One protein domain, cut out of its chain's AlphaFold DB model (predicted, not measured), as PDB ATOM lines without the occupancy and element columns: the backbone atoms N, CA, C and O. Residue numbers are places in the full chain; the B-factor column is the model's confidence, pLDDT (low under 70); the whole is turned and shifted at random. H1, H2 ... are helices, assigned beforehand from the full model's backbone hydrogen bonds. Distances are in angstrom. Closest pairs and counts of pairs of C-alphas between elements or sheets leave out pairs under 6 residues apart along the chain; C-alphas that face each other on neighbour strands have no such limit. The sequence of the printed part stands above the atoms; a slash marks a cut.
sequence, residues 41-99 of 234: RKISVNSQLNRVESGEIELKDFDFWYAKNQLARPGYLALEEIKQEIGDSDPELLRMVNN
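AT A GLANCE: This is residues 41 to 99 of the 234 residues of an uncharacterized protein of bacterium MnTg04 (UniProt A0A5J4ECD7). Four helices run nearly along one direction: the longest, H3, is the backbone of the group, and the two short helices H2 and H4 follow one another in a row along one side of it. H1 lies on another side of H3 and meets it near its own beginning, while residues 54 to 63 fold back from the other end of H1 to H2. The printed part has 59 residues with four named helices, in the order H1, H2, H3, H4, and no named strand; its class is all helix. It is compact, with a radius of gyration of the C-alphas of 10.6 A and spans of 28 by 23 by 15 A.

HOW THE PARTS SIT: H1, residues 41 to 53, touches H3, residues 72 to 86, with residues 41 to 45 alone; the closest C-alphas are those of Lys 42 and Pro 74, 5.6 A apart. Their lines stand at a shallow tilt of 23 degrees, the same way. H2, residues 64 to 70, forms a helical hairpin with H3, opposite ways at 17 degrees, the closest C-alphas being those of Ala 67 and Gly 75, 4.4 A apart. H4, residues 91 to 98, forms another with H3, opposite ways at 12 degrees, the closest C-alphas being those of Lys 83 and Leu 94, 6.5 A apart. H2 and H4 are close but not clearly touching, with the closest C-alphas, of Phe 64 and Val 97, 5.8 A apart. H1 and H4 are apart. In H1, H2, H3 and H4 every O i to N i+4 pair is within hydrogen-bond range.

IN THESE COORDINATES: H1 begins at C-alpha 41, (-41.160, 34.155, 8.964), and is 18.3 A long. H2 is 10.0 A long. H3 is 21.3 A long from C-alpha 72, (-34.090, 35.259, 6.368). H4 is 10.4 A long and ends at C-alpha 98, (-32.591, 44.775, -5.328).

THE WHOLE: The two C-alphas farthest apart, of Ile 43 and Asp 88, are 28.8 A apart. The printed part has no cut and no long link. Mean pLDDT of the printed part is 90.6, and no printed residue is under 70.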
ATOM      1  N   ARG A  41     -41.692  33.437  10.128       89.31
ATOM      2  CA  ARG A  41     -41.160  34.155   8.964       89.31
ATOM      3  C   ARG A  41     -41.854  33.712   7.681       89.31
ATOM      4  O   ARG A  41     -42.183  34.554   6.850       89.31
ATOM      5  N   LYS A  42     -42.118  32.407   7.545       90.62
ATOM      6  CA  LYS A  42     -42.922  31.858   6.441       90.62
ATOM      7  C   LYS A  42     -44.360  32.352   6.494       90.62
ATOM      8  O   LYS A  42     -44.913  32.728   5.471       90.62
ATOM      9  N   ILE A  43     -44.951  32.382   7.687       89.81
ATOM     10  CA  ILE A  43     -46.316  32.891   7.865       89.81
ATOM     11  C   ILE A  43     -46.386  34.361   7.431       89.81
ATOM     12  O   ILE A  43     -47.266  34.724   6.654       89.81
ATOM     13  N   SER A  44     -45.428  35.186   7.862       90.31
ATOM     14  CA  SER A  44     -45.364  36.602   7.494       90.31
ATOM     15  C   SER A  44     -45.213  36.818   5.990       90.31
ATOM     16  O   SER A  44     -45.954  37.622   5.432       90.31
ATOM     17  N   VAL A  45     -44.286  36.117   5.320       93.38
ATOM     18  CA  VAL A  45     -44.087  36.308   3.871       93.38
ATOM     19  C   VAL A  45     -45.303  35.839   3.075       93.38
ATOM     20  O   VAL A  45     -45.783  36.583   2.228       93.38
ATOM     21  N   ASN A  46     -45.878  34.682   3.420       92.88
ATOM     22  CA  ASN A  46     -47.069  34.161   2.748       92.88
ATOM     23  C   ASN A  46     -48.265  35.093   2.942       92.88
ATOM     24  O   ASN A  46     -49.012  35.341   2.007       92.88
ATOM     25  N   SER A  47     -48.436  35.655   4.141       91.94
ATOM     26  CA  SER A  47     -49.495  36.635   4.375       91.94
ATOM     27  C   SER A  47     -49.320  37.887   3.516       91.94
ATOM     28  O   SER A  47     -50.320  38.437   3.076       91.94
ATOM     29  N   GLN A  48     -48.091  38.360   3.295       90.75
ATOM     30  CA  GLN A  48     -47.850  39.528   2.444       90.75
ATOM     31  C   GLN A  48     -48.060  39.205   0.962       90.75
ATOM     32  O   GLN A  48     -48.703  39.989   0.274       90.75
ATOM     33  N   LEU A  49     -47.593  38.047   0.494       93.94
ATOM     34  CA  LEU A  49     -47.814  37.586  -0.880       93.94
ATOM     35  C   LEU A  49     -49.302  37.379  -1.171       93.94
ATOM     36  O   LEU A  49     -49.803  37.925  -2.143       93.94
ATOM     37  N   ASN A  50     -50.048  36.740  -0.267       94.12
ATOM     38  CA  ASN A  50     -51.497  36.575  -0.412       94.12
ATOM     39  C   ASN A  50     -52.231  37.920  -0.553       94.12
ATOM     40  O   ASN A  50     -53.243  38.004  -1.243       94.12
ATOM     41  N   ARG A  51     -51.752  38.984   0.107       88.81
ATOM     42  CA  ARG A  51     -52.325  40.337  -0.020       88.81
ATOM     43  C   ARG A  51     -52.028  40.958  -1.383       88.81
ATOM     44  O   ARG A  51     -52.880  41.660  -1.915       88.81
ATOM     45  N   VAL A  52     -50.855  40.675  -1.951       92.69
ATOM     46  CA  VAL A  52     -50.521  41.055  -3.333       92.69
ATOM     47  C   VAL A  52     -51.396  40.275  -4.319       92.69
ATOM     48  O   VAL A  52     -52.049  40.873  -5.167       92.69
ATOM     49  N   GLU A  53     -51.485  38.953  -4.168       91.56
ATOM     50  CA  GLU A  53     -52.265  38.069  -5.048       91.56
ATOM     51  C   GLU A  53     -53.770  38.360  -5.009       91.56
ATOM     52  O   GLU A  53     -54.448  38.314  -6.034       91.56
ATOM     53  N   SER A  54     -54.305  38.683  -3.830       93.00
ATOM     54  CA  SER A  54     -55.710  39.081  -3.667       93.00
ATOM     55  C   SER A  54     -55.998  40.515  -4.120       93.00
ATOM     56  O   SER A  54     -57.163  40.916  -4.136       93.00
ATOM     57  N   GLY A  55     -54.970  41.286  -4.494       90.00
ATOM     58  CA  GLY A  55     -55.096  42.680  -4.918       90.00
ATOM     59  C   GLY A  55     -55.400  43.659  -3.781       90.00
ATOM     60  O   GLY A  55     -55.779  44.797  -4.050       90.00
ATOM     61  N   GLU A  56     -55.249  43.248  -2.518       89.88
ATOM     62  CA  GLU A  56     -55.368  44.151  -1.366       89.88
ATOM     63  C   GLU A  56     -54.268  45.223  -1.392       89.88
ATOM     64  O   GLU A  56     -54.494  46.364  -0.990       89.88
ATOM     65  N   ILE A  57     -53.077  44.857  -1.875       87.44
ATOM     66  CA  ILE A  57     -51.956  45.771  -2.100       87.44
ATOM     67  C   ILE A  57     -51.345  45.531  -3.480       87.44
ATOM     68  O   ILE A  57     -51.328  44.406  -3.977       87.44
ATOM     69  N   GLU A  58     -50.793  46.577  -4.088       87.25
ATOM     70  CA  GLU A  58     -49.983  46.420  -5.294       87.25
ATOM     71  C   GLU A  58     -48.591  45.868  -4.947       87.25
ATOM     72  O   GLU A  58     -48.063  46.094  -3.856       87.25
ATOM     73  N   LEU A  59     -47.936  45.195  -5.901       90.25
ATOM     74  CA  LEU A  59     -46.590  44.649  -5.691       90.25
ATOM     75  C   LEU A  59     -45.559  45.742  -5.343       90.25
ATOM     76  O   LEU A  59     -44.663  45.500  -4.539       90.25
ATOM     77  N   LYS A  60     -45.711  46.970  -5.860       87.88
ATOM     78  CA  LYS A  60     -44.861  48.126  -5.499       87.88
ATOM     79  C   LYS A  60     -44.952  48.509  -4.012       87.88
ATOM     80  O   LYS A  60     -44.034  49.120  -3.458       87.88
ATOM     81  N   ASP A  61     -46.056  48.151  -3.357       84.75
ATOM     82  CA  ASP A  61     -46.314  48.458  -1.953       84.75
ATOM     83  C   ASP A  61     -45.816  47.363  -1.003       84.75
ATOM     84  O   ASP A  61     -45.677  47.633   0.196       84.75
ATOM     85  N   PHE A  62     -45.451  46.187  -1.530       89.31
ATOM     86  CA  PHE A  62     -44.839  45.093  -0.777       89.31
ATOM     87  C   PHE A  62     -43.603  45.561   0.014       89.31
ATOM     88  O   PHE A  62     -42.788  46.364  -0.454       89.31
ATOM     89  N   ASP A  63     -43.433  45.054   1.241       88.69
ATOM     90  CA  ASP A  63     -42.311  45.433   2.104       88.69
ATOM     91  C   ASP A  63     -41.053  44.611   1.777       88.69
ATOM     92  O   ASP A  63     -40.623  43.709   2.508       88.69
ATOM     93  N   PHE A  64     -40.430  44.960   0.649       91.69
ATOM     94  CA  PHE A  64     -39.188  44.342   0.187       91.69
ATOM     95  C   PHE A  64     -38.060  44.442   1.225       91.69
ATOM     96  O   PHE A  64     -37.197  43.563   1.296       91.69
ATOM     97  N   TRP A  65     -38.048  45.496   2.054       90.81
ATOM     98  CA  TRP A  65     -37.013  45.666   3.070       90.81
ATOM     99  C   TRP A  65     -37.185  44.654   4.193       90.81
ATOM    100  O   TRP A  65     -36.210  43.999   4.576       90.81
ATOM    101  N   TYR A  66     -38.405  44.495   4.700       89.19
ATOM    102  CA  TYR A  66     -38.713  43.518   5.733       89.19
ATOM    103  C   TYR A  66     -38.437  42.091   5.249       89.19
ATOM    104  O   TYR A  66     -37.735  41.339   5.933       89.19
ATOM    105  N   ALA A  67     -38.872  41.745   4.033       92.31
ATOM    106  CA  ALA A  67     -38.579  40.445   3.431       92.31
ATOM    107  C   ALA A  67     -37.066  40.178   3.337       92.31
ATOM    108  O   ALA A  67     -36.594  39.132   3.787       92.31
ATOM    109  N   LYS A  68     -36.283  41.150   2.846       91.75
ATOM    110  CA  LYS A  68     -34.825  41.009   2.687       91.75
ATOM    111  C   LYS A  68     -34.078  40.918   4.021       91.75
ATOM    112  O   LYS A  68     -33.119  40.159   4.126       91.75
ATOM    113  N   ASN A  69     -34.475  41.706   5.023       87.50
ATOM    114  CA  ASN A  69     -33.665  41.929   6.229       87.50
ATOM    115  C   ASN A  69     -34.159  41.177   7.474       87.50
ATOM    116  O   ASN A  69     -33.365  40.965   8.386       87.50
ATOM    117  N   GLN A  70     -35.436  40.786   7.541       86.81
ATOM    118  CA  GLN A  70     -36.047  40.218   8.756       86.81
ATOM    119  C   GLN A  70     -36.538  38.776   8.581       86.81
ATOM    120  O   GLN A  70     -36.622  38.029   9.557       86.81
ATOM    121  N   LEU A  71     -36.833  38.350   7.347       89.94
ATOM    122  CA  LEU A  71     -37.448  37.044   7.084       89.94
ATOM    123  C   LEU A  71     -36.458  35.939   6.697       89.94
ATOM    124  O   LEU A  71     -36.876  34.800   6.498       89.94
ATOM    125  N   ALA A  72     -35.153  36.227   6.661       90.31
ATOM    126  CA  ALA A  72     -34.090  35.259   6.368       90.31
ATOM    127  C   ALA A  72     -34.369  34.440   5.085       90.31
ATOM    128  O   ALA A  72     -34.755  35.003   4.063       90.31
ATOM    129  N   ARG A  73     -34.165  33.111   5.114       92.56
ATOM    130  CA  ARG A  73     -34.331  32.231   3.943       92.56
ATOM    131  C   ARG A  73     -35.731  32.314   3.303       92.56
ATOM    132  O   ARG A  73     -35.765  32.448   2.085       92.56
ATOM    133  N   PRO A  74     -36.857  32.251   4.048       93.44
ATOM    134  CA  PRO A  74     -38.187  32.472   3.471       93.44
ATOM    135  C   PRO A  74     -38.310  33.783   2.688       93.44
ATOM    136  O   PRO A  74     -38.788  33.773   1.560       93.44
ATOM    137  N   GLY A  75     -37.816  34.888   3.253       93.25
ATOM    138  CA  GLY A  75     -37.820  36.181   2.571       93.25
ATOM    139  C   GLY A  75     -36.958  36.188   1.312       93.25
ATOM    140  O   GLY A  75     -37.402  36.655   0.272       93.25
ATOM    141  N   TYR A  76     -35.754  35.618   1.378       94.94
ATOM    142  CA  TYR A  76     -34.866  35.503   0.219       94.94
ATOM    143  C   TYR A  76     -35.517  34.751  -0.948       94.94
ATOM    144  O   TYR A  76     -35.457  35.229  -2.076       94.94
ATOM    145  N   LEU A  77     -36.153  33.606  -0.678       95.88
ATOM    146  CA  LEU A  77     -36.808  32.806  -1.716       95.88
ATOM    147  C   LEU A  77     -37.954  33.574  -2.381       95.88
ATOM    148  O   LEU A  77     -38.007  33.612  -3.603       95.88
ATOM    149  N   ALA A  78     -38.797  34.243  -1.590       95.50
ATOM    150  CA  ALA A  78     -39.887  35.057  -2.121       95.50
ATOM    151  C   ALA A  78     -39.376  36.214  -2.996       95.50
ATOM    152  O   ALA A  78     -39.922  36.477  -4.060       95.50
ATOM    153  N   LEU A  79     -38.300  36.896  -2.586       96.12
ATOM    154  CA  LEU A  79     -37.718  37.966  -3.400       96.12
ATOM    155  C   LEU A  79     -37.110  37.447  -4.707       96.12
ATOM    156  O   LEU A  79     -37.092  38.177  -5.693       96.12
ATOM    157  N   GLU A  80     -36.585  36.225  -4.716       96.06
ATOM    158  CA  GLU A  80     -36.029  35.621  -5.925       96.06
ATOM    159  C   GLU A  80     -37.129  35.197  -6.904       96.06
ATOM    160  O   GLU A  80     -36.995  35.432  -8.102       96.06
ATOM    161  N   GLU A  81     -38.237  34.658  -6.394       94.75
ATOM    162  CA  GLU A  81     -39.441  34.355  -7.174       94.75
ATOM    163  C   GLU A  81     -40.030  35.627  -7.793       94.75
ATOM    164  O   GLU A  81     -40.174  35.705  -9.010       94.75
ATOM    165  N   ILE A  82     -40.203  36.686  -6.994       94.50
ATOM    166  CA  ILE A  82     -40.668  37.991  -7.481       94.50
ATOM    167  C   ILE A  82     -39.763  38.525  -8.606       94.50
ATOM    168  O   ILE A  82     -40.256  38.989  -9.629       94.50
ATOM    169  N   LYS A  83     -38.430  38.449  -8.471       94.56
ATOM    170  CA  LYS A  83     -37.515  38.886  -9.547       94.56
ATOM    171  C   LYS A  83     -37.692  38.083 -10.831       94.56
ATOM    172  O   LYS A  83     -37.570  38.654 -11.911       94.56
ATOM    173  N   GLN A  84     -37.922  36.777 -10.716       93.69
ATOM    174  CA  GLN A  84     -38.143  35.909 -11.870       93.69
ATOM    175  C   GLN A  84     -39.457  36.249 -12.574       93.69
ATOM    176  O   GLN A  84     -39.483  36.284 -13.801       93.69
ATOM    177  N   GLU A  85     -40.513  36.544 -11.814       91.19
ATOM    178  CA  GLU A  85     -41.809  36.958 -12.358       91.19
ATOM    179  C   GLU A  85     -41.745  38.320 -13.054       91.19
ATOM    180  O   GLU A  85     -42.297  38.480 -14.142       91.19
ATOM    181  N   ILE A  86     -41.040  39.291 -12.465       91.69
ATOM    182  CA  ILE A  86     -40.863  40.616 -13.074       91.69
ATOM    183  C   ILE A  86     -40.022  40.511 -14.352       91.69
ATOM    184  O   ILE A  86     -40.326  41.171 -15.350       91.69
ATOM    185  N   GLY A  87     -38.950  39.710 -14.339       88.12
ATOM    186  CA  GLY A  87     -37.976  39.680 -15.430       88.12
ATOM    187  C   GLY A  87     -37.509  41.096 -15.787       88.12
ATOM    188  O   GLY A  87     -37.316  41.923 -14.905       88.12
ATOM    189  N   ASP A  88     -37.409  41.411 -17.080       87.75
ATOM    190  CA  ASP A  88     -37.032  42.753 -17.562       87.75
ATOM    191  C   ASP A  88     -38.235  43.693 -17.786       87.75
ATOM    192  O   ASP A  88     -38.084  44.771 -18.365       87.75
ATOM    193  N   SER A  89     -39.444  43.291 -17.377       88.06
ATOM    194  CA  SER A  89     -40.676  44.027 -17.698       88.06
ATOM    195  C   SER A  89     -40.856  45.317 -16.894       88.06
ATOM    196  O   SER A  89     -41.460  46.263 -17.398       88.06
ATOM    197  N   ASP A  90     -40.295  45.380 -15.682       88.19
ATOM    198  CA  ASP A  90     -40.368  46.548 -14.804       88.19
ATOM    199  C   ASP A  90     -39.008  46.834 -14.128       88.19
ATOM    200  O   ASP A  90     -38.703  46.329 -13.038       88.19
ATOM    201  N   PRO A  91     -38.156  47.661 -14.768       87.12
ATOM    202  CA  PRO A  91     -36.858  48.047 -14.222       87.12
ATOM    203  C   PRO A  91     -36.949  48.809 -12.893       87.12
ATOM    204  O   PRO A  91     -36.013  48.761 -12.088       87.12
ATOM    205  N   GLU A  92     -38.048  49.529 -12.650       84.81
ATOM    206  CA  GLU A  92     -38.238  50.275 -11.408       84.81
ATOM    207  C   GLU A  92     -38.507  49.315 -10.249       84.81
ATOM    208  O   GLU A  92     -37.860  49.408  -9.199       84.81
ATOM    209  N   LEU A  93     -39.396  48.349 -10.459       87.12
ATOM    210  CA  LEU A  93     -39.764  47.373  -9.446       87.12
ATOM    211  C   LEU A  93     -38.603  46.409  -9.155       87.12
ATOM    212  O   LEU A  93     -38.290  46.157  -7.989       87.12
ATOM    213  N   LEU A  94     -37.833  46.005 -10.173       90.31
ATOM    214  CA  LEU A  94     -36.555  45.305  -9.972       90.31
ATOM    215  C   LEU A  94     -35.573  46.099  -9.100       90.31
ATOM    216  O   LEU A  94     -34.893  45.532  -8.235       90.31
ATOM    217  N   ARG A  95     -35.468  47.416  -9.311       87.06
ATOM    218  CA  ARG A  95     -34.606  48.282  -8.496       87.06
ATOM    219  C   ARG A  95     -35.076  48.307  -7.041       87.06
ATOM    220  O   ARG A  95     -34.230  48.234  -6.147       87.06
ATOM    221  N   MET A  96     -36.389  48.367  -6.803       84.12
ATOM    222  CA  MET A  96     -36.974  48.296  -5.458       84.12
ATOM    223  C   MET A  96     -36.650  46.973  -4.760       84.12
ATOM    224  O   MET A  96     -36.257  46.985  -3.595       84.12
ATOM    225  N   VAL A  97     -36.732  45.843  -5.470       90.88
ATOM    226  CA  VAL A  97     -36.401  44.525  -4.906       90.88
ATOM    227  C   VAL A  97     -34.907  44.403  -4.588       90.88
ATOM    228  O   VAL A  97     -34.515  43.884  -3.539       90.88
ATOM    229  N   ASN A  98     -34.041  44.885  -5.484       88.06
ATOM    230  CA  ASN A  98     -32.591  44.775  -5.328       88.06
ATOM    231  C   ASN A  98     -32.051  45.688  -4.223       88.06
ATOM    232  O   ASN A  98     -31.216  45.259  -3.414       88.06
ATOM    233  N   ASN A  99     -32.556  46.919  -4.147       85.00
ATOM    234  CA  ASN A  99     -32.142  47.910  -3.162       85.00
ATOM    235  C   ASN A  99     -33.341  48.446  -2.360       85.00
ATOM    236  O   ASN A  99     -33.721  49.610  -2.519       85.00
TER     237      ASN A  99